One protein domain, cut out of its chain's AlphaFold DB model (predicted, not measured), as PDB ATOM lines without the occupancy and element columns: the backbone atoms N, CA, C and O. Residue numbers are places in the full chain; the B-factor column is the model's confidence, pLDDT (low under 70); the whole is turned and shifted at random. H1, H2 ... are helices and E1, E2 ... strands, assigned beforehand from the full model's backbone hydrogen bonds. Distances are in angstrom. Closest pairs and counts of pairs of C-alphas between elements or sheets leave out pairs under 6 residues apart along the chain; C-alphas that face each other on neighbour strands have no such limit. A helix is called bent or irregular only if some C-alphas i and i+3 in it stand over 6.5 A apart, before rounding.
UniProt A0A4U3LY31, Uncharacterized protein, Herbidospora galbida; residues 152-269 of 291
ATOM      1  N   ALA A 152     -34.576 -46.558 -24.596       86.88
ATOM      2  CA  ALA A 152     -35.757 -47.279 -24.139       86.88
ATOM      3  C   ALA A 152     -35.444 -48.525 -23.292       86.88
ATOM      4  O   ALA A 152     -36.343 -49.038 -22.645       86.88
ATOM      5  N   MET A 153     -34.207 -49.013 -23.223       92.00
ATOM      6  CA  MET A 153     -33.848 -50.167 -22.387       92.00
ATOM      7  C   MET A 153     -33.081 -49.795 -21.125       92.00
ATOM      8  O   MET A 153     -32.718 -50.660 -20.332       92.00
ATOM      9  N   ARG A 154     -32.845 -48.501 -20.905       86.94
ATOM     10  CA  ARG A 154     -32.157 -48.024 -19.709       86.94
ATOM     11  C   ARG A 154     -33.172 -47.791 -18.586       86.94
ATOM     12  O   ARG A 154     -34.206 -47.162 -18.831       86.94
ATOM     13  N   PRO A 155     -32.888 -48.252 -17.354       79.56
ATOM     14  CA  PRO A 155     -33.707 -47.928 -16.196       79.56
ATOM     15  C   PRO A 155     -33.803 -46.415 -16.021       79.56
ATOM     16  O   PRO A 155     -32.787 -45.713 -16.016       79.56
ATOM     17  N   ASN A 156     -35.019 -45.904 -15.857       69.19
ATOM     18  CA  ASN A 156     -35.226 -44.477 -15.692       69.19
ATOM     19  C   ASN A 156     -35.127 -44.128 -14.202       69.19
ATOM     20  O   ASN A 156     -36.091 -44.278 -13.459       69.19
ATOM     21  N   ARG A 157     -33.958 -43.666 -13.740       55.91
ATOM     22  CA  ARG A 157     -33.698 -43.354 -12.312       55.91
ATOM     23  C   ARG A 157     -34.575 -42.232 -11.733       55.91
ATOM     24  O   ARG A 157     -34.456 -41.915 -10.554       55.91
ATOM     25  N   HIS A 158     -35.392 -41.591 -12.565       51.41
ATOM     26  CA  HIS A 158     -36.144 -40.384 -12.234       51.41
ATOM     27  C   HIS A 158     -37.653 -40.511 -12.455       51.41
ATOM     28  O   HIS A 158     -38.362 -39.525 -12.268       51.41
ATOM     29  N   VAL A 159     -38.141 -41.685 -12.862       54.09
ATOM     30  CA  VAL A 159     -39.572 -41.933 -13.051       54.09
ATOM     31  C   VAL A 159     -40.005 -42.983 -12.042       54.09
ATOM     32  O   VAL A 159     -40.031 -44.172 -12.341       54.09
ATOM     33  N   ASP A 160     -40.376 -42.530 -10.846       50.50
ATOM     34  CA  ASP A 160     -41.383 -43.262 -10.091       50.50
ATOM     35  C   ASP A 160     -42.666 -43.124 -10.908       50.50
ATOM     36  O   ASP A 160     -43.142 -42.015 -11.134       50.50
ATOM     37  N   TRP A 161     -43.168 -44.225 -11.458       50.53
ATOM     38  CA  TRP A 161     -44.435 -44.248 -12.179       50.53
ATOM     39  C   TRP A 161     -45.534 -44.398 -11.124       50.53
ATOM     40  O   TRP A 161     -45.777 -45.527 -10.689       50.53
ATOM     41  N   PRO A 162     -46.171 -43.320 -10.621       42.69
ATOM     42  CA  PRO A 162     -47.230 -43.508  -9.649       42.69
ATOM     43  C   PRO A 162     -48.338 -44.329 -10.314       42.69
ATOM     44  O   PRO A 162     -48.795 -44.022 -11.420       42.69
ATOM     45  N   ALA A 163     -48.731 -45.409  -9.636       42.38
ATOM     46  CA  ALA A 163     -49.760 -46.355 -10.064       42.38
ATOM     47  C   ALA A 163     -51.171 -45.735 -10.135       42.38
ATOM     48  O   ALA A 163     -52.119 -46.410 -10.521       42.38
ATOM     49  N   THR A 164     -51.295 -44.462  -9.774       42.66
ATOM     50  CA  THR A 164     -52.528 -43.687  -9.705       42.66
ATOM     51  C   THR A 164     -52.219 -42.268 -10.175       42.66
ATOM     52  O   THR A 164     -51.160 -41.720  -9.851       42.66
ATOM     53  N   GLN A 165     -53.121 -41.657 -10.951       44.31
ATOM     54  CA  GLN A 165     -53.107 -40.199 -11.088       44.31
ATOM     55  C   GLN A 165     -53.144 -39.612  -9.667       44.31
ATOM     56  O   GLN A 165     -53.940 -40.092  -8.857       44.31
ATOM     57  N   PRO A 166     -52.269 -38.656  -9.313       41.34
ATOM     58  CA  PRO A 166     -52.336 -38.046  -7.995       41.34
ATOM     59  C   PRO A 166     -53.726 -37.430  -7.825       41.34
ATOM     60  O   PRO A 166     -54.171 -36.666  -8.683       41.34
ATOM     61  N   GLU A 167     -54.419 -37.782  -6.740       42.47
ATOM     62  CA  GLU A 167     -55.646 -37.092  -6.357       42.47
ATOM     63  C   GLU A 167     -55.323 -35.600  -6.252       42.47
ATOM     64  O   GLU A 167     -54.394 -35.193  -5.548       42.47
ATOM     65  N   ILE A 168     -56.056 -34.778  -7.001       50.69
ATOM     66  CA  ILE A 168     -55.876 -33.328  -6.979       50.69
ATOM     67  C   ILE A 168     -56.433 -32.833  -5.646       50.69
ATOM     68  O   ILE A 168     -57.620 -32.542  -5.522       50.69
ATOM     69  N   THR A 169     -55.577 -32.767  -4.631       50.38
ATOM     70  CA  THR A 169     -55.970 -32.334  -3.280       50.38
ATOM     71  C   THR A 169     -55.727 -30.841  -3.050       50.38
ATOM     72  O   THR A 169     -56.186 -30.283  -2.054       50.38
ATOM     73  N   SER A 170     -55.039 -30.164  -3.978       53.34
ATOM     74  CA  SER A 170     -54.656 -28.760  -3.847       53.34
ATOM     75  C   SER A 170     -54.631 -28.010  -5.180       53.34
ATOM     76  O   SER A 170     -54.315 -28.559  -6.235       53.34
ATOM     77  N   VAL A 171     -54.865 -26.696  -5.113       51.31
ATOM     78  CA  VAL A 171     -54.648 -25.754  -6.226       51.31
ATOM     79  C   VAL A 171     -53.182 -25.766  -6.686       51.31
ATOM     80  O   VAL A 171     -52.915 -25.569  -7.865       51.31
ATOM     81  N   TYR A 172     -52.228 -26.064  -5.796       53.81
ATOM     82  CA  TYR A 172     -50.825 -26.248  -6.179       53.81
ATOM     83  C   TYR A 172     -50.602 -27.518  -7.008       53.81
ATOM     84  O   TYR A 172     -49.833 -27.459  -7.964       53.81
ATOM     85  N   ASP A 173     -51.291 -28.625  -6.712       47.50
ATOM     86  CA  ASP A 173     -51.243 -29.843  -7.537       47.50
ATOM     87  C   ASP A 173     -51.899 -29.601  -8.894       47.50
ATOM     88  O   ASP A 173     -51.374 -30.020  -9.920       47.50
ATOM     89  N   MET A 174     -52.988 -28.832  -8.915       44.25
ATOM     90  CA  MET A 174     -53.634 -28.389 -10.145       44.25
ATOM     91  C   MET A 174     -52.693 -27.524 -11.003       44.25
ATOM     92  O   MET A 174     -52.586 -27.763 -12.199       44.25
ATOM     93  N   ILE A 175     -51.943 -26.586 -10.410       51.47
ATOM     94  CA  ILE A 175     -50.925 -25.783 -11.121       51.47
ATOM     95  C   ILE A 175     -49.751 -26.661 -11.592       51.47
ATOM     96  O   ILE A 175     -49.227 -26.462 -12.688       51.47
ATOM     97  N   ARG A 176     -49.349 -27.668 -10.804       45.97
ATOM     98  CA  ARG A 176     -48.284 -28.619 -11.161       45.97
ATOM     99  C   ARG A 176     -48.690 -29.580 -12.283       45.97
ATOM    100  O   ARG A 176     -47.827 -29.982 -13.049       45.97
ATOM    101  N   LEU A 177     -49.974 -29.927 -12.375       45.94
ATOM    102  CA  LEU A 177     -50.569 -30.743 -13.441       45.94
ATOM    103  C   LEU A 177     -50.956 -29.914 -14.680       45.94
ATOM    104  O   LEU A 177     -51.077 -30.464 -15.770       45.94
ATOM    105  N   GLN A 178     -51.134 -28.595 -14.526       40.75
ATOM    106  CA  GLN A 178     -51.277 -27.634 -15.629       40.75
ATOM    107  C   GLN A 178     -49.943 -27.318 -16.320       40.75
ATOM    108  O   GLN A 178     -49.946 -26.863 -17.466       40.75
ATOM    109  N   ALA A 179     -48.804 -27.579 -15.671       39.38
ATOM    110  CA  ALA A 179     -47.556 -27.772 -16.395       39.38
ATOM    111  C   ALA A 179     -47.724 -29.062 -17.204       39.38
ATOM    112  O   ALA A 179     -47.822 -30.126 -16.603       39.38
ATOM    113  N   VAL A 180     -47.864 -28.906 -18.528       40.81
ATOM    114  CA  VAL A 180     -48.081 -29.932 -19.568       40.81
ATOM    115  C   VAL A 180     -47.893 -31.352 -19.028       40.81
ATOM    116  O   VAL A 180     -46.770 -31.638 -18.598       40.81
ATOM    117  N   PRO A 181     -48.927 -32.228 -19.037       48.84
ATOM    118  CA  PRO A 181     -48.783 -33.590 -18.541       48.84
ATOM    119  C   PRO A 181     -47.509 -34.167 -19.136       48.84
ATOM    120  O   PRO A 181     -47.362 -34.227 -20.356       48.84
ATOM    121  N   VAL A 182     -46.547 -34.461 -18.260       54.91
ATOM    122  CA  VAL A 182     -45.244 -34.961 -18.673       54.91
ATOM    123  C   VAL A 182     -45.525 -36.242 -19.431       54.91
ATOM    124  O   VAL A 182     -45.949 -37.231 -18.827       54.91
ATOM    125  N   ASP A 183     -45.356 -36.191 -20.750       73.19
ATOM    126  CA  ASP A 183     -45.545 -37.350 -21.597       73.19
ATOM    127  C   ASP A 183     -44.556 -38.411 -21.106       73.19
ATOM    128  O   ASP A 183     -43.329 -38.271 -21.183       73.19
ATOM    129  N   ARG A 184     -45.111 -39.441 -20.467       79.12
ATOM    130  CA  ARG A 184     -44.329 -40.458 -19.771       79.12
ATOM    131  C   ARG A 184     -43.470 -41.224 -20.768       79.12
ATOM    132  O   ARG A 184     -42.353 -41.622 -20.427       79.12
ATOM    133  N   VAL A 185     -43.954 -41.382 -21.998       85.62
ATOM    134  CA  VAL A 185     -43.198 -41.975 -23.098       85.62
ATOM    135  C   VAL A 185     -42.040 -41.063 -23.479       85.62
ATOM    136  O   VAL A 185     -40.909 -41.542 -23.552       85.62
ATOM    137  N   ALA A 186     -42.259 -39.750 -23.587       87.88
ATOM    138  CA  ALA A 186     -41.201 -38.793 -23.915       87.88
ATOM    139  C   ALA A 186     -40.026 -38.821 -22.920       87.88
ATOM    140  O   ALA A 186     -38.865 -38.902 -23.330       87.88
ATOM    141  N   VAL A 187     -40.306 -38.815 -21.609       85.31
ATOM    142  CA  VAL A 187     -39.259 -38.911 -20.564       85.31
ATOM    143  C   VAL A 187     -38.505 -40.230 -20.651       85.31
ATOM    144  O   VAL A 187     -37.312 -40.315 -20.364       85.31
ATOM    145  N   THR A 188     -39.206 -41.277 -21.052       86.38
ATOM    146  CA  THR A 188     -38.656 -42.619 -21.132       86.38
ATOM    147  C   THR A 188     -37.816 -42.846 -22.387       86.38
ATOM    148  O   THR A 188     -36.816 -43.560 -22.339       86.38
ATOM    149  N   LEU A 189     -38.173 -42.198 -23.489       90.50
ATOM    150  CA  LEU A 189     -37.397 -42.170 -24.727       90.50
ATOM    151  C   LEU A 189     -36.175 -41.238 -24.648       90.50
ATOM    152  O   LEU A 189     -35.318 -41.262 -25.540       90.50
ATOM    153  N   ASN A 190     -36.074 -40.426 -23.589       91.00
ATOM    154  CA  ASN A 190     -34.956 -39.517 -23.331       91.00
ATOM    155  C   ASN A 190     -34.438 -39.593 -21.872       91.00
ATOM    156  O   ASN A 190     -34.409 -38.577 -21.170       91.00
ATOM    157  N   PRO A 191     -33.994 -40.775 -21.398       86.94
ATOM    158  CA  PRO A 191     -33.546 -40.974 -20.018       86.94
ATOM    159  C   PRO A 191     -32.296 -40.148 -19.675       86.94
ATOM    160  O   PRO A 191     -32.114 -39.752 -18.525       86.94
ATOM    161  N   ASP A 192     -31.461 -39.843 -20.674       86.12
ATOM    162  CA  ASP A 192     -30.231 -39.057 -20.512       86.12
ATOM    163  C   ASP A 192     -30.475 -37.537 -20.581       86.12
ATOM    164  O   ASP A 192     -29.535 -36.759 -20.430       86.12
ATOM    165  N   ARG A 193     -31.722 -37.099 -20.820       86.69
ATOM    166  CA  ARG A 193     -32.103 -35.684 -20.980       86.69
ATOM    167  C   ARG A 193     -31.281 -34.955 -22.048       86.69
ATOM    168  O   ARG A 193     -30.846 -33.823 -21.843       86.69
ATOM    169  N   ALA A 194     -31.089 -35.600 -23.197       89.69
ATOM    170  CA  ALA A 194     -30.563 -34.928 -24.378       89.69
ATOM    171  C   ALA A 194     -31.435 -33.710 -24.724       89.69
ATOM    172  O   ALA A 194     -32.641 -33.721 -24.452       89.69
ATOM    173  N   ASN A 195     -30.834 -32.685 -25.332       90.81
ATOM    174  CA  ASN A 195     -31.558 -31.484 -25.740       90.81
ATOM    175  C   ASN A 195     -32.749 -31.848 -26.636       90.81
ATOM    176  O   ASN A 195     -32.616 -32.613 -27.595       90.81
ATOM    177  N   THR A 196     -33.911 -31.295 -26.297       91.94
ATOM    178  CA  THR A 196     -35.158 -31.481 -27.037       91.94
ATOM    179  C   THR A 196     -35.574 -30.185 -27.706       91.94
ATOM    180  O   THR A 196     -35.336 -29.101 -27.175       91.94
ATOM    181  N   PHE A 197     -36.257 -30.296 -28.835       91.19
ATOM    182  CA  PHE A 197     -36.778 -29.157 -29.577       91.19
ATOM    183  C   PHE A 197     -38.099 -29.506 -30.248       91.19
ATOM    184  O   PHE A 197     -38.480 -30.674 -30.340       91.19
ATOM    185  N   HIS A 198     -38.808 -28.471 -30.690       90.31
ATOM    186  CA  HIS A 198     -40.108 -28.615 -31.322       90.31
ATOM    187  C   HIS A 198     -39.997 -28.488 -32.834       90.31
ATOM    188  O   HIS A 198     -39.292 -27.618 -33.349       90.31
ATOM    189  N   LEU A 199     -40.731 -29.339 -33.536       88.00
ATOM    190  CA  LEU A 199     -40.911 -29.258 -34.976       88.00
ATOM    191  C   LEU A 199     -42.363 -28.922 -35.302       88.00
ATOM    192  O   LEU A 199     -43.288 -29.387 -34.632       88.00
ATOM    193  N   GLY A 200     -42.554 -28.116 -36.347       83.50
ATOM    194  CA  GLY A 200     -43.872 -27.901 -36.934       83.50
ATOM    195  C   GLY A 200     -44.443 -29.204 -37.492       83.50
ATOM    196  O   GLY A 200     -43.706 -30.141 -37.800       83.50
ATOM    197  N   SER A 201     -45.767 -29.271 -37.623       76.06
ATOM    198  CA  SER A 201     -46.454 -30.431 -38.203       76.06
ATOM    199  C   SER A 201     -46.126 -30.650 -39.685       76.06
ATOM    200  O   SER A 201     -46.325 -31.738 -40.202       76.06
ATOM    201  N   ASP A 202     -45.604 -29.634 -40.369       79.44
ATOM    202  CA  ASP A 202     -45.133 -29.684 -41.753       79.44
ATOM    203  C   ASP A 202     -43.746 -30.333 -41.899       79.44
ATOM    204  O   ASP A 202     -43.410 -30.851 -42.965       79.44
ATOM    205  N   ALA A 203     -42.947 -30.350 -40.830       77.94
ATOM    206  CA  ALA A 203     -41.597 -30.912 -40.843       77.94
ATOM    207  C   ALA A 203     -41.579 -32.449 -40.908       77.94
ATOM    208  O   ALA A 203     -40.548 -33.036 -41.249       77.94
ATOM    209  N   LEU A 204     -42.701 -33.099 -40.572       78.81
ATOM    210  CA  LEU A 204     -42.845 -34.550 -40.540       78.81
ATOM    211  C   LEU A 204     -44.255 -34.961 -40.981       78.81
ATOM    212  O   LEU A 204     -45.241 -34.525 -40.407       78.81
ATOM    213  N   HIS A 205     -44.351 -35.838 -41.983       67.69
ATOM    214  CA  HIS A 205     -45.646 -36.224 -42.567       67.69
ATOM    215  C   HIS A 205     -46.510 -37.070 -41.620       67.69
ATOM    216  O   HIS A 205     -47.735 -37.035 -41.692       67.69
ATOM    217  N   SER A 206     -45.871 -37.864 -40.763       72.81
ATOM    218  CA  SER A 206     -46.490 -38.605 -39.666       72.81
ATOM    219  C   SER A 206     -45.375 -39.131 -38.768       72.81
ATOM    220  O   SER A 206     -44.467 -39.797 -39.268       72.81
ATOM    221  N   GLY A 207     -45.437 -38.832 -37.474       79.06
ATOM    222  CA  GLY A 207     -44.500 -39.345 -36.480       79.06
ATOM    223  C   GLY A 207     -45.229 -39.834 -35.246       79.06
ATOM    224  O   GLY A 207     -46.050 -39.109 -34.688       79.06
ATOM    225  N   SER A 208     -44.895 -41.042 -34.818       87.00
ATOM    226  CA  SER A 208     -45.363 -41.611 -33.560       87.00
ATOM    227  C   SER A 208     -44.214 -41.596 -32.549       87.00
ATOM    228  O   SER A 208     -43.059 -41.773 -32.955       87.00
ATOM    229  N   PRO A 209     -44.482 -41.392 -31.246       91.06
ATOM    230  CA  PRO A 209     -43.459 -41.505 -30.211       91.06
ATOM    231  C   PRO A 209     -42.670 -42.812 -30.340       91.06
ATOM    232  O   PRO A 209     -43.259 -43.872 -30.529       91.06
ATOM    233  N   GLY A 210     -41.341 -42.725 -30.274       90.75
ATOM    234  CA  GLY A 210     -40.415 -43.850 -30.456       90.75
ATOM    235  C   GLY A 210     -39.929 -44.043 -31.896       90.75
ATOM    236  O   GLY A 210     -38.921 -44.715 -32.111       90.75
ATOM    237  N   GLY A 211     -40.585 -43.416 -32.878       91.81
ATOM    238  CA  GLY A 211     -40.153 -43.415 -34.276       91.81
ATOM    239  C   GLY A 211     -38.983 -42.464 -34.539       91.81
ATOM    240  O   GLY A 211     -38.933 -41.352 -34.004       91.81
ATOM    241  N   SER A 212     -38.053 -42.884 -35.400       94.12
ATOM    242  CA  SER A 212     -36.939 -42.056 -35.880       94.12
ATOM    243  C   SER A 212     -37.131 -41.692 -37.347       94.12
ATOM    244  O   SER A 212     -37.438 -42.553 -38.170       94.12
ATOM    245  N   HIS A 213     -36.933 -40.418 -37.684       93.31
ATOM    246  CA  HIS A 213     -37.265 -39.877 -38.999       93.31
ATOM    247  C   HIS A 213     -36.259 -38.824 -39.455       93.31
ATOM    248  O   HIS A 213     -35.728 -38.064 -38.639       93.31
ATOM    249  N   ARG A 214     -36.055 -38.721 -40.774       94.06
ATOM    250  CA  ARG A 214     -35.481 -37.515 -41.371       94.06
ATOM    251  C   ARG A 214     -36.541 -36.419 -41.402       94.06
ATOM    252  O   ARG A 214     -37.665 -36.646 -41.839       94.06
ATOM    253  N   VAL A 215     -36.158 -35.238 -40.943       93.94
ATOM    254  CA  VAL A 215     -36.998 -34.037 -40.899       93.94
ATOM    255  C   VAL A 215     -36.275 -32.885 -41.569       93.94
ATOM    256  O   VAL A 215     -35.045 -32.892 -41.668       93.94
ATOM    257  N   TRP A 216     -37.034 -31.879 -41.996       92.56
ATOM    258  CA  TRP A 216     -36.515 -30.693 -42.666       92.56
ATOM    259  C   TRP A 216     -36.941 -29.432 -41.937       92.56
ATOM    260  O   TRP A 216     -38.050 -29.352 -41.413       92.56
ATOM    261  N   ARG A 217     -36.069 -28.425 -41.930       91.19
ATOM    262  CA  ARG A 217     -36.419 -27.088 -41.446       91.19
ATOM    263  C   ARG A 217     -35.557 -26.019 -42.101       91.19
ATOM    264  O   ARG A 217     -34.453 -26.281 -42.580       91.19
ATOM    265  N   TRP A 218     -36.077 -24.799 -42.099       91.75
ATOM    266  CA  TRP A 218     -35.318 -23.608 -42.457       91.75
ATOM    267  C   TRP A 218     -34.692 -22.983 -41.213       91.75
ATOM    268  O   TRP A 218     -35.405 -22.612 -40.282       91.75
ATOM    269  N   GLU A 219     -33.382 -22.775 -41.238       91.62
ATOM    270  CA  GLU A 219     -32.607 -22.204 -40.132       91.62
ATOM    271  C   GLU A 219     -31.877 -20.936 -40.581       91.62
ATOM    272  O   GLU A 219     -31.735 -20.693 -41.782       91.62
ATOM    273  N   TRP A 220     -31.414 -20.125 -39.632       91.44
ATOM    274  CA  TRP A 220     -30.493 -19.027 -39.924       91.44
ATOM    275  C   TRP A 220     -29.101 -19.568 -40.251       91.44
ATOM    276  O   TRP A 220     -28.646 -20.547 -39.658       91.44
ATOM    277  N   GLU A 221     -28.432 -18.947 -41.220       88.69
ATOM    278  CA  GLU A 221     -27.053 -19.290 -41.558       88.69
ATOM    279  C   GLU A 221     -26.093 -18.737 -40.499       88.69
ATOM    280  O   GLU A 221     -26.019 -17.527 -40.274       88.69
ATOM    281  N   THR A 222     -25.331 -19.628 -39.869       87.44
ATOM    282  CA  THR A 222     -24.298 -19.293 -38.885       87.44
ATOM    283  C   THR A 222     -22.905 -19.380 -39.500       87.44
ATOM    284  O   THR A 222     -22.661 -20.131 -40.446       87.44
ATOM    285  N   ALA A 223     -21.961 -18.606 -38.959       84.12
ATOM    286  CA  ALA A 223     -20.604 -18.518 -39.502       84.12
ATOM    287  C   ALA A 223     -19.812 -19.836 -39.393       84.12
ATOM    288  O   ALA A 223     -18.950 -20.104 -40.226       84.12
ATOM    289  N   ASP A 224     -20.095 -20.648 -38.375       84.56
ATOM    290  CA  ASP A 224     -19.479 -21.957 -38.139       84.56
ATOM    291  C   ASP A 224     -20.281 -23.118 -38.756       84.56
ATOM    292  O   ASP A 224     -19.862 -24.274 -38.675       84.56
ATOM    293  N   GLY A 225     -21.425 -22.825 -39.387       80.62
ATOM    294  CA  GLY A 225     -22.334 -23.817 -39.961       80.62
ATOM    295  C   GLY A 225     -23.068 -24.670 -38.921       80.62
ATOM    296  O   GLY A 225     -23.746 -25.636 -39.297       80.62
ATOM    297  N   VAL A 226     -22.940 -24.341 -37.632       84.94
ATOM    298  CA  VAL A 226     -23.619 -25.024 -36.530       84.94
ATOM    299  C   VAL A 226     -24.963 -24.339 -36.273       84.94
ATOM    300  O   VAL A 226     -25.006 -23.118 -36.167       84.94
ATOM    301  N   PRO A 227     -26.072 -25.087 -36.168       87.06
ATOM    302  CA  PRO A 227     -27.382 -24.505 -35.881       87.06
ATOM    303  C   PRO A 227     -27.362 -23.698 -34.575       87.06
ATOM    304  O   PRO A 227     -26.810 -24.163 -33.578       87.06
ATOM    305  N   GLU A 228     -27.989 -22.516 -34.567       85.62
ATOM    306  CA  GLU A 228     -28.003 -21.607 -33.402       85.62
ATOM    307  C   GLU A 228     -28.586 -22.259 -32.141       85.62
ATOM    308  O   GLU A 228     -28.115 -22.013 -31.034       85.62
ATOM    309  N   ASP A 229     -29.595 -23.116 -32.309       85.31
ATOM    310  CA  ASP A 229     -30.227 -23.857 -31.216       85.31
ATOM    311  C   ASP A 229     -29.461 -25.135 -30.828       85.31
ATOM    312  O   ASP A 229     -29.856 -25.839 -29.899       85.31
ATOM    313  N   GLY A 230     -28.364 -25.438 -31.528       86.06
ATOM    314  CA  GLY A 230     -27.520 -26.606 -31.295       86.06
ATOM    315  C   GLY A 230     -28.164 -27.949 -31.653       86.06
ATOM    316  O   GLY A 230     -27.589 -28.981 -31.307       86.06
ATOM    317  N   ASN A 231     -29.312 -27.952 -32.338       89.69
ATOM    318  CA  ASN A 231     -30.121 -29.143 -32.621       89.69
ATOM    319  C   ASN A 231     -30.091 -29.545 -34.103       89.69
ATOM    320  O   ASN A 231     -29.604 -28.798 -34.945       89.69
ATOM    321  N   LEU A 232     -30.655 -30.705 -34.451       91.31
ATOM    322  CA  LEU A 232     -30.702 -31.222 -35.827       91.31
ATOM    323  C   LEU A 232     -29.292 -31.410 -36.414       91.31
ATOM    324  O   LEU A 232     -28.966 -30.962 -37.523       91.31
ATOM    325  N   ARG A 233     -28.425 -32.045 -35.622       92.94
ATOM    326  CA  ARG A 233     -27.009 -32.270 -35.952       92.94
ATOM    327  C   ARG A 233     -26.759 -33.640 -36.565       92.94
ATOM    328  O   ARG A 233     -25.806 -33.812 -37.324       92.94
ATOM    329  N   VAL A 234     -27.594 -34.618 -36.235       95.62
ATOM    330  CA  VAL A 234     -27.398 -36.010 -36.644       95.62
ATOM    331  C   VAL A 234     -27.894 -36.213 -38.072       95.62
ATOM    332  O   VAL A 234     -28.991 -35.789 -38.423       95.62
ATOM    333  N   GLY A 235     -27.067 -36.831 -38.922       93.19
ATOM    334  CA  GLY A 235     -27.396 -37.048 -40.337       93.19
ATOM    335  C   GLY A 235     -27.653 -35.752 -41.117       93.19
ATOM    336  O   GLY A 235     -28.421 -35.767 -42.078       93.19
ATOM    337  N   ARG A 236     -27.071 -34.628 -40.674       93.44
ATOM    338  CA  ARG A 236     -27.365 -33.292 -41.196       93.44
ATOM    339  C   ARG A 236     -26.923 -33.125 -42.653       93.44
ATOM    340  O   ARG A 236     -25.781 -33.420 -42.990       93.44
ATOM    341  N   ILE A 237     -27.805 -32.585 -43.494       93.81
ATOM    342  CA  ILE A 237     -27.542 -32.253 -44.906       93.81
ATOM    343  C   ILE A 237     -28.083 -30.852 -45.191       93.81
ATOM    344  O   ILE A 237     -29.222 -30.554 -44.828       93.81
ATOM    345  N   VAL A 238     -27.286 -30.010 -45.854       93.56
ATOM    346  CA  VAL A 238     -27.727 -28.705 -46.367       93.56
ATOM    347  C   VAL A 238     -28.197 -28.878 -47.806       93.56
ATOM    348  O   VAL A 238     -27.399 -29.221 -48.674       93.56
ATOM    349  N   HIS A 239     -29.482 -28.629 -48.049       93.69
ATOM    350  CA  HIS A 239     -30.122 -28.801 -49.357       93.69
ATOM    351  C   HIS A 239     -30.090 -27.521 -50.187       93.69
ATOM    352  O   HIS A 239     -29.853 -27.564 -51.390       93.69
ATOM    353  N   ALA A 240     -30.317 -26.371 -49.549       94.00
ATOM    354  CA  ALA A 240     -30.332 -25.077 -50.221       94.00
ATOM    355  C   ALA A 240     -29.849 -23.955 -49.298       94.00
ATOM    356  O   ALA A 240     -29.939 -24.052 -48.071       94.00
ATOM    357  N   ARG A 241     -29.360 -22.873 -49.906       94.62
ATOM    358  CA  ARG A 241     -29.005 -21.626 -49.222       94.62
ATOM    359  C   ARG A 241     -29.783 -20.477 -49.847       94.62
ATOM    360  O   ARG A 241     -29.709 -20.277 -51.056       94.62
ATOM    361  N   ASP A 242     -30.492 -19.726 -49.020       94.00
ATOM    362  CA  ASP A 242     -31.074 -18.437 -49.367       94.00
ATOM    363  C   ASP A 242     -30.148 -17.341 -48.835       94.00
ATOM    364  O   ASP A 242     -30.219 -16.935 -47.673       94.00
ATOM    365  N   THR A 243     -29.246 -16.870 -49.694       91.12
ATOM    366  CA  THR A 243     -28.274 -15.826 -49.347       91.12
ATOM    367  C   THR A 243     -28.928 -14.469 -49.094       91.12
ATOM    368  O   THR A 243     -28.350 -13.633 -48.402       91.12
ATOM    369  N   THR A 244     -30.120 -14.231 -49.648       92.62
ATOM    370  CA  THR A 244     -30.845 -12.967 -49.485       92.62
ATOM    371  C   THR A 244     -31.494 -12.904 -48.110       92.62
ATOM    372  O   THR A 244     -31.357 -11.898 -47.416       92.62
ATOM    373  N   ALA A 245     -32.138 -13.993 -47.688       92.25
ATOM    374  CA  ALA A 245     -32.711 -14.110 -46.353       92.25
ATOM    375  C   ALA A 245     -31.696 -14.561 -45.291       92.25
ATOM    376  O   ALA A 245     -32.049 -14.581 -44.121       92.25
ATOM    377  N   ARG A 246     -30.459 -14.926 -45.667       93.00
ATOM    378  CA  ARG A 246     -29.449 -15.550 -44.785       93.00
ATOM    379  C   ARG A 246     -29.977 -16.801 -44.079       93.00
ATOM    380  O   ARG A 246     -29.795 -16.978 -42.874       93.00
ATOM    381  N   ARG A 247     -30.665 -17.660 -44.831       94.88
ATOM    382  CA  ARG A 247     -31.239 -18.909 -44.320       94.88
ATOM    383  C   ARG A 247     -30.708 -20.113 -45.071       94.88
ATOM    384  O   ARG A 247     -30.385 -20.041 -46.253       94.88
ATOM    385  N   VAL A 248     -30.683 -21.248 -44.392       94.44
ATOM    386  CA  VAL A 248     -30.340 -22.542 -44.979       94.44
ATOM    387  C   VAL A 248     -31.508 -23.504 -44.824       94.44
ATOM    388  O   VAL A 248     -32.135 -23.570 -43.766       94.44
ATOM    389  N   PHE A 249     -31.812 -24.241 -45.890       94.38
ATOM    390  CA  PHE A 249     -32.752 -25.353 -45.837       94.38
ATOM    391  C   PHE A 249     -31.967 -26.625 -45.581       94.38
ATOM    392  O   PHE A 249     -31.097 -27.003 -46.373       94.38
ATOM    393  N   VAL A 250     -32.255 -27.269 -44.459       94.25
ATOM    394  CA  VAL A 250     -31.481 -28.408 -43.981       94.25
ATOM    395  C   VAL A 250     -32.393 -29.557 -43.606       94.25
ATOM    396  O   VAL A 250     -33.573 -29.369 -43.312       94.25
ATOM    397  N   SER A 251     -31.821 -30.753 -43.597       94.81
ATOM    398  CA  SER A 251     -32.442 -31.926 -42.994       94.81
ATOM    399  C   SER A 251     -31.532 -32.547 -41.956       94.81
ATOM    400  O   SER A 251     -30.317 -32.416 -42.077       94.81
ATOM    401  N   GLY A 252     -32.108 -33.276 -41.010       95.50
ATOM    402  CA  GLY A 252     -31.392 -34.128 -40.064       95.50
ATOM    403  C   GLY A 252     -32.305 -35.228 -39.539       95.50
ATOM    404  O   GLY A 252     -33.482 -35.276 -39.896       95.50
ATOM    405  N   ILE A 253     -31.758 -36.128 -38.730       96.81
ATOM    406  CA  ILE A 253     -32.459 -37.308 -38.228       96.81
ATOM    407  C   ILE A 253     -32.762 -37.129 -36.746       96.81
ATOM    408  O   ILE A 253     -31.869 -36.880 -35.933       96.81
ATOM    409  N   VAL A 254     -34.034 -37.284 -36.404       96.06
ATOM    410  CA  VAL A 254     -34.562 -37.075 -35.058       96.06
ATOM    411  C   VAL A 254     -35.354 -38.287 -34.601       96.06
ATOM    412  O   VAL A 254     -35.824 -39.070 -35.423       96.06
ATOM    413  N   THR A 255     -35.542 -38.406 -33.292       95.44
ATOM    414  CA  THR A 255     -36.469 -39.367 -32.686       95.44
ATOM    415  C   THR A 255     -37.618 -38.609 -32.037       95.44
ATOM    416  O   THR A 255     -37.392 -37.668 -31.268       95.44
ATOM    417  N   VAL A 256     -38.845 -39.006 -32.372       94.19
ATOM    418  CA  VAL A 256     -40.075 -38.395 -31.865       94.19
ATOM    419  C   VAL A 256     -40.308 -38.856 -30.435       94.19
ATOM    420  O   VAL A 256     -40.319 -40.051 -30.147       94.19
ATOM    421  N   LEU A 257     -40.482 -37.896 -29.533       92.00
ATOM    422  CA  LEU A 257     -40.726 -38.139 -28.115       92.00
ATOM    423  C   LEU A 257     -42.211 -38.005 -27.764       92.00
ATOM    424  O   LEU A 257     -42.690 -38.773 -26.942       92.00
ATOM    425  N   ALA A 258     -42.916 -37.056 -28.392       88.00
ATOM    426  CA  ALA A 258     -44.343 -36.788 -28.188       88.00
ATOM    427  C   ALA A 258     -44.985 -36.218 -29.468       88.00
ATOM    428  O   ALA A 258     -44.332 -35.462 -30.198       88.00
ATOM    429  N   GLY A 259     -46.258 -36.561 -29.723       73.44
ATOM    430  CA  GLY A 259     -46.967 -36.264 -30.982       73.44
ATOM    431  C   GLY A 259     -48.273 -35.461 -30.879       73.44
ATOM    432  O   GLY A 259     -48.906 -35.206 -31.899       73.44
ATOM    433  N   THR A 260     -48.702 -35.037 -29.688       63.41
ATOM    434  CA  THR A 260     -49.964 -34.298 -29.477       63.41
ATOM    435  C   THR A 260     -49.772 -32.777 -29.589       63.41
ATOM    436  O   THR A 260     -49.970 -32.029 -28.634       63.41
ATOM    437  N   GLY A 261     -49.345 -32.299 -30.762       67.75
ATOM    438  CA  GLY A 261     -49.043 -30.884 -31.021       67.75
ATOM    439  C   GLY A 261     -47.855 -30.714 -31.974       67.75
ATOM    440  O   GLY A 261     -47.611 -31.616 -32.777       67.75
ATOM    441  N   PRO A 262     -47.087 -29.602 -31.920       79.88
ATOM    442  CA  PRO A 262     -45.769 -29.601 -32.548       79.88
ATOM    443  C   PRO A 262     -44.954 -30.767 -31.976       79.88
ATOM    444  O   PRO A 262     -44.927 -30.975 -30.758       79.88
ATOM    445  N   TYR A 263     -44.305 -31.539 -32.844       87.50
ATOM    446  CA  TYR A 263     -43.572 -32.728 -32.427       87.50
ATOM    447  C   TYR A 263     -42.463 -32.335 -31.461       87.50
ATOM    448  O   TYR A 263     -41.620 -31.502 -31.795       87.50
ATOM    449  N   THR A 264     -42.442 -32.940 -30.273       91.50
ATOM    450  CA  THR A 264     -41.274 -32.841 -29.392       91.50
ATOM    451  C   THR A 264     -40.299 -33.919 -29.806       91.50
ATOM    452  O   THR A 264     -40.644 -35.102 -29.804       91.50
ATOM    453  N   VAL A 265     -39.088 -33.521 -30.170       93.69
ATOM    454  CA  VAL A 265     -38.068 -34.431 -30.685       93.69
ATOM    455  C   VAL A 265     -36.732 -34.203 -29.995       93.69
ATOM    456  O   VAL A 265     -36.504 -33.171 -29.363       93.69
ATOM    457  N   ARG A 266     -35.829 -35.164 -30.158       95.00
ATOM    458  CA  ARG A 266     -34.392 -35.002 -29.908       95.00
ATOM    459  C   ARG A 266     -33.606 -35.466 -31.126       95.00
ATOM    460  O   ARG A 266     -34.126 -36.241 -31.931       95.00
ATOM    461  N   ASP A 267     -32.345 -35.058 -31.221       96.12
ATOM    462  CA  ASP A 267     -31.416 -35.685 -32.163       96.12
ATOM    463  C   ASP A 267     -31.396 -37.212 -31.951       96.12
ATOM    464  O   ASP A 267     -31.424 -37.713 -30.815       96.12
ATOM    465  N   ALA A 268     -31.392 -37.958 -33.057       96.06
ATOM    466  CA  ALA A 268     -31.390 -39.414 -33.018       96.06
ATOM    467  C   ALA A 268     -30.063 -39.959 -32.460       96.06
ATOM    468  O   ALA A 268     -28.983 -39.436 -32.730       96.06
ATOM    469  N   GLN A 269     -30.125 -41.046 -31.694       94.88
ATOM    470  CA  GLN A 269     -28.940 -41.787 -31.267       94.88
ATOM    471  C   GLN A 269     -28.281 -42.490 -32.470       94.88
ATOM    472  O   GLN A 269     -28.935 -42.714 -33.488       94.88
TER     473      GLN A 269
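AT A GLANCE: This is residues 152 to 269 of the 291 residues of an uncharacterized protein of Herbidospora galbida (UniProt A0A4U3LY31). A strongly twisted antiparallel sheet is built on the long bent strand E4, with the short helix H2 over one end of E4, while a loose arm that includes H1 reaches away from the sheet. The hairpin of E3 and E4 makes the end far from that arm. The printed part has 118 residues, in the order H1, H2, E1, E2, E3, E4, E5; under half are in named elements, and the class is mixed, helices and strands. The whole is loose, with a radius of gyration of the C-alphas of 17.3 A, and elongated, spanning 56 by 33 by 27 A.

IN THESE COORDINATES: After residues 152 to 170, with no named element, H1 is residues 171 to 178, beginning at C-alpha 171 (-54.648, -25.754, -6.226). H2 is 184 to 189 and E1 196 to 199. E2, 212 to 220, is 24.3 A long. E3 is 237 to 242; E4, 247 to 258, is 27.4 A long and bends by 78 degrees at residue 255. E5, 263 to 267, ends at C-alpha 267 (-31.416, -35.685, -32.163).

HOW THE PARTS SIT: The sheet is branched. E2 lies on one side of E4, with N 215 and O 252 2.9 A apart; E3, with N 239 and O 249 at 2.8 A, and E5, with N 257 and O 264 at 2.8 A, lie on the other side. E3, E4 and E5 form a meander, each strand the antiparallel neighbour of the one before. E1 is antiparallel to E5, with N 197 and O 265 at 2.9 A. H2 is on the sheet, over E4, at a height of 8.4 A; their closest C-alphas, of Ala 186 and Leu 257, are 4.3 A apart. H1 is not on the sheet and is apart from H2. In H1 and H2 every O i to N i+4 pair is within hydrogen-bond range.

THE WHOLE: The two C-alphas farthest apart, of Thr 169 and Thr 243, are 56.2 A apart. The printed part has no cut. The links E1 to E2 and E2 to E3 are long. The model's pLDDT is under 70 at residues 156 to 182, 205 and 260 to 261.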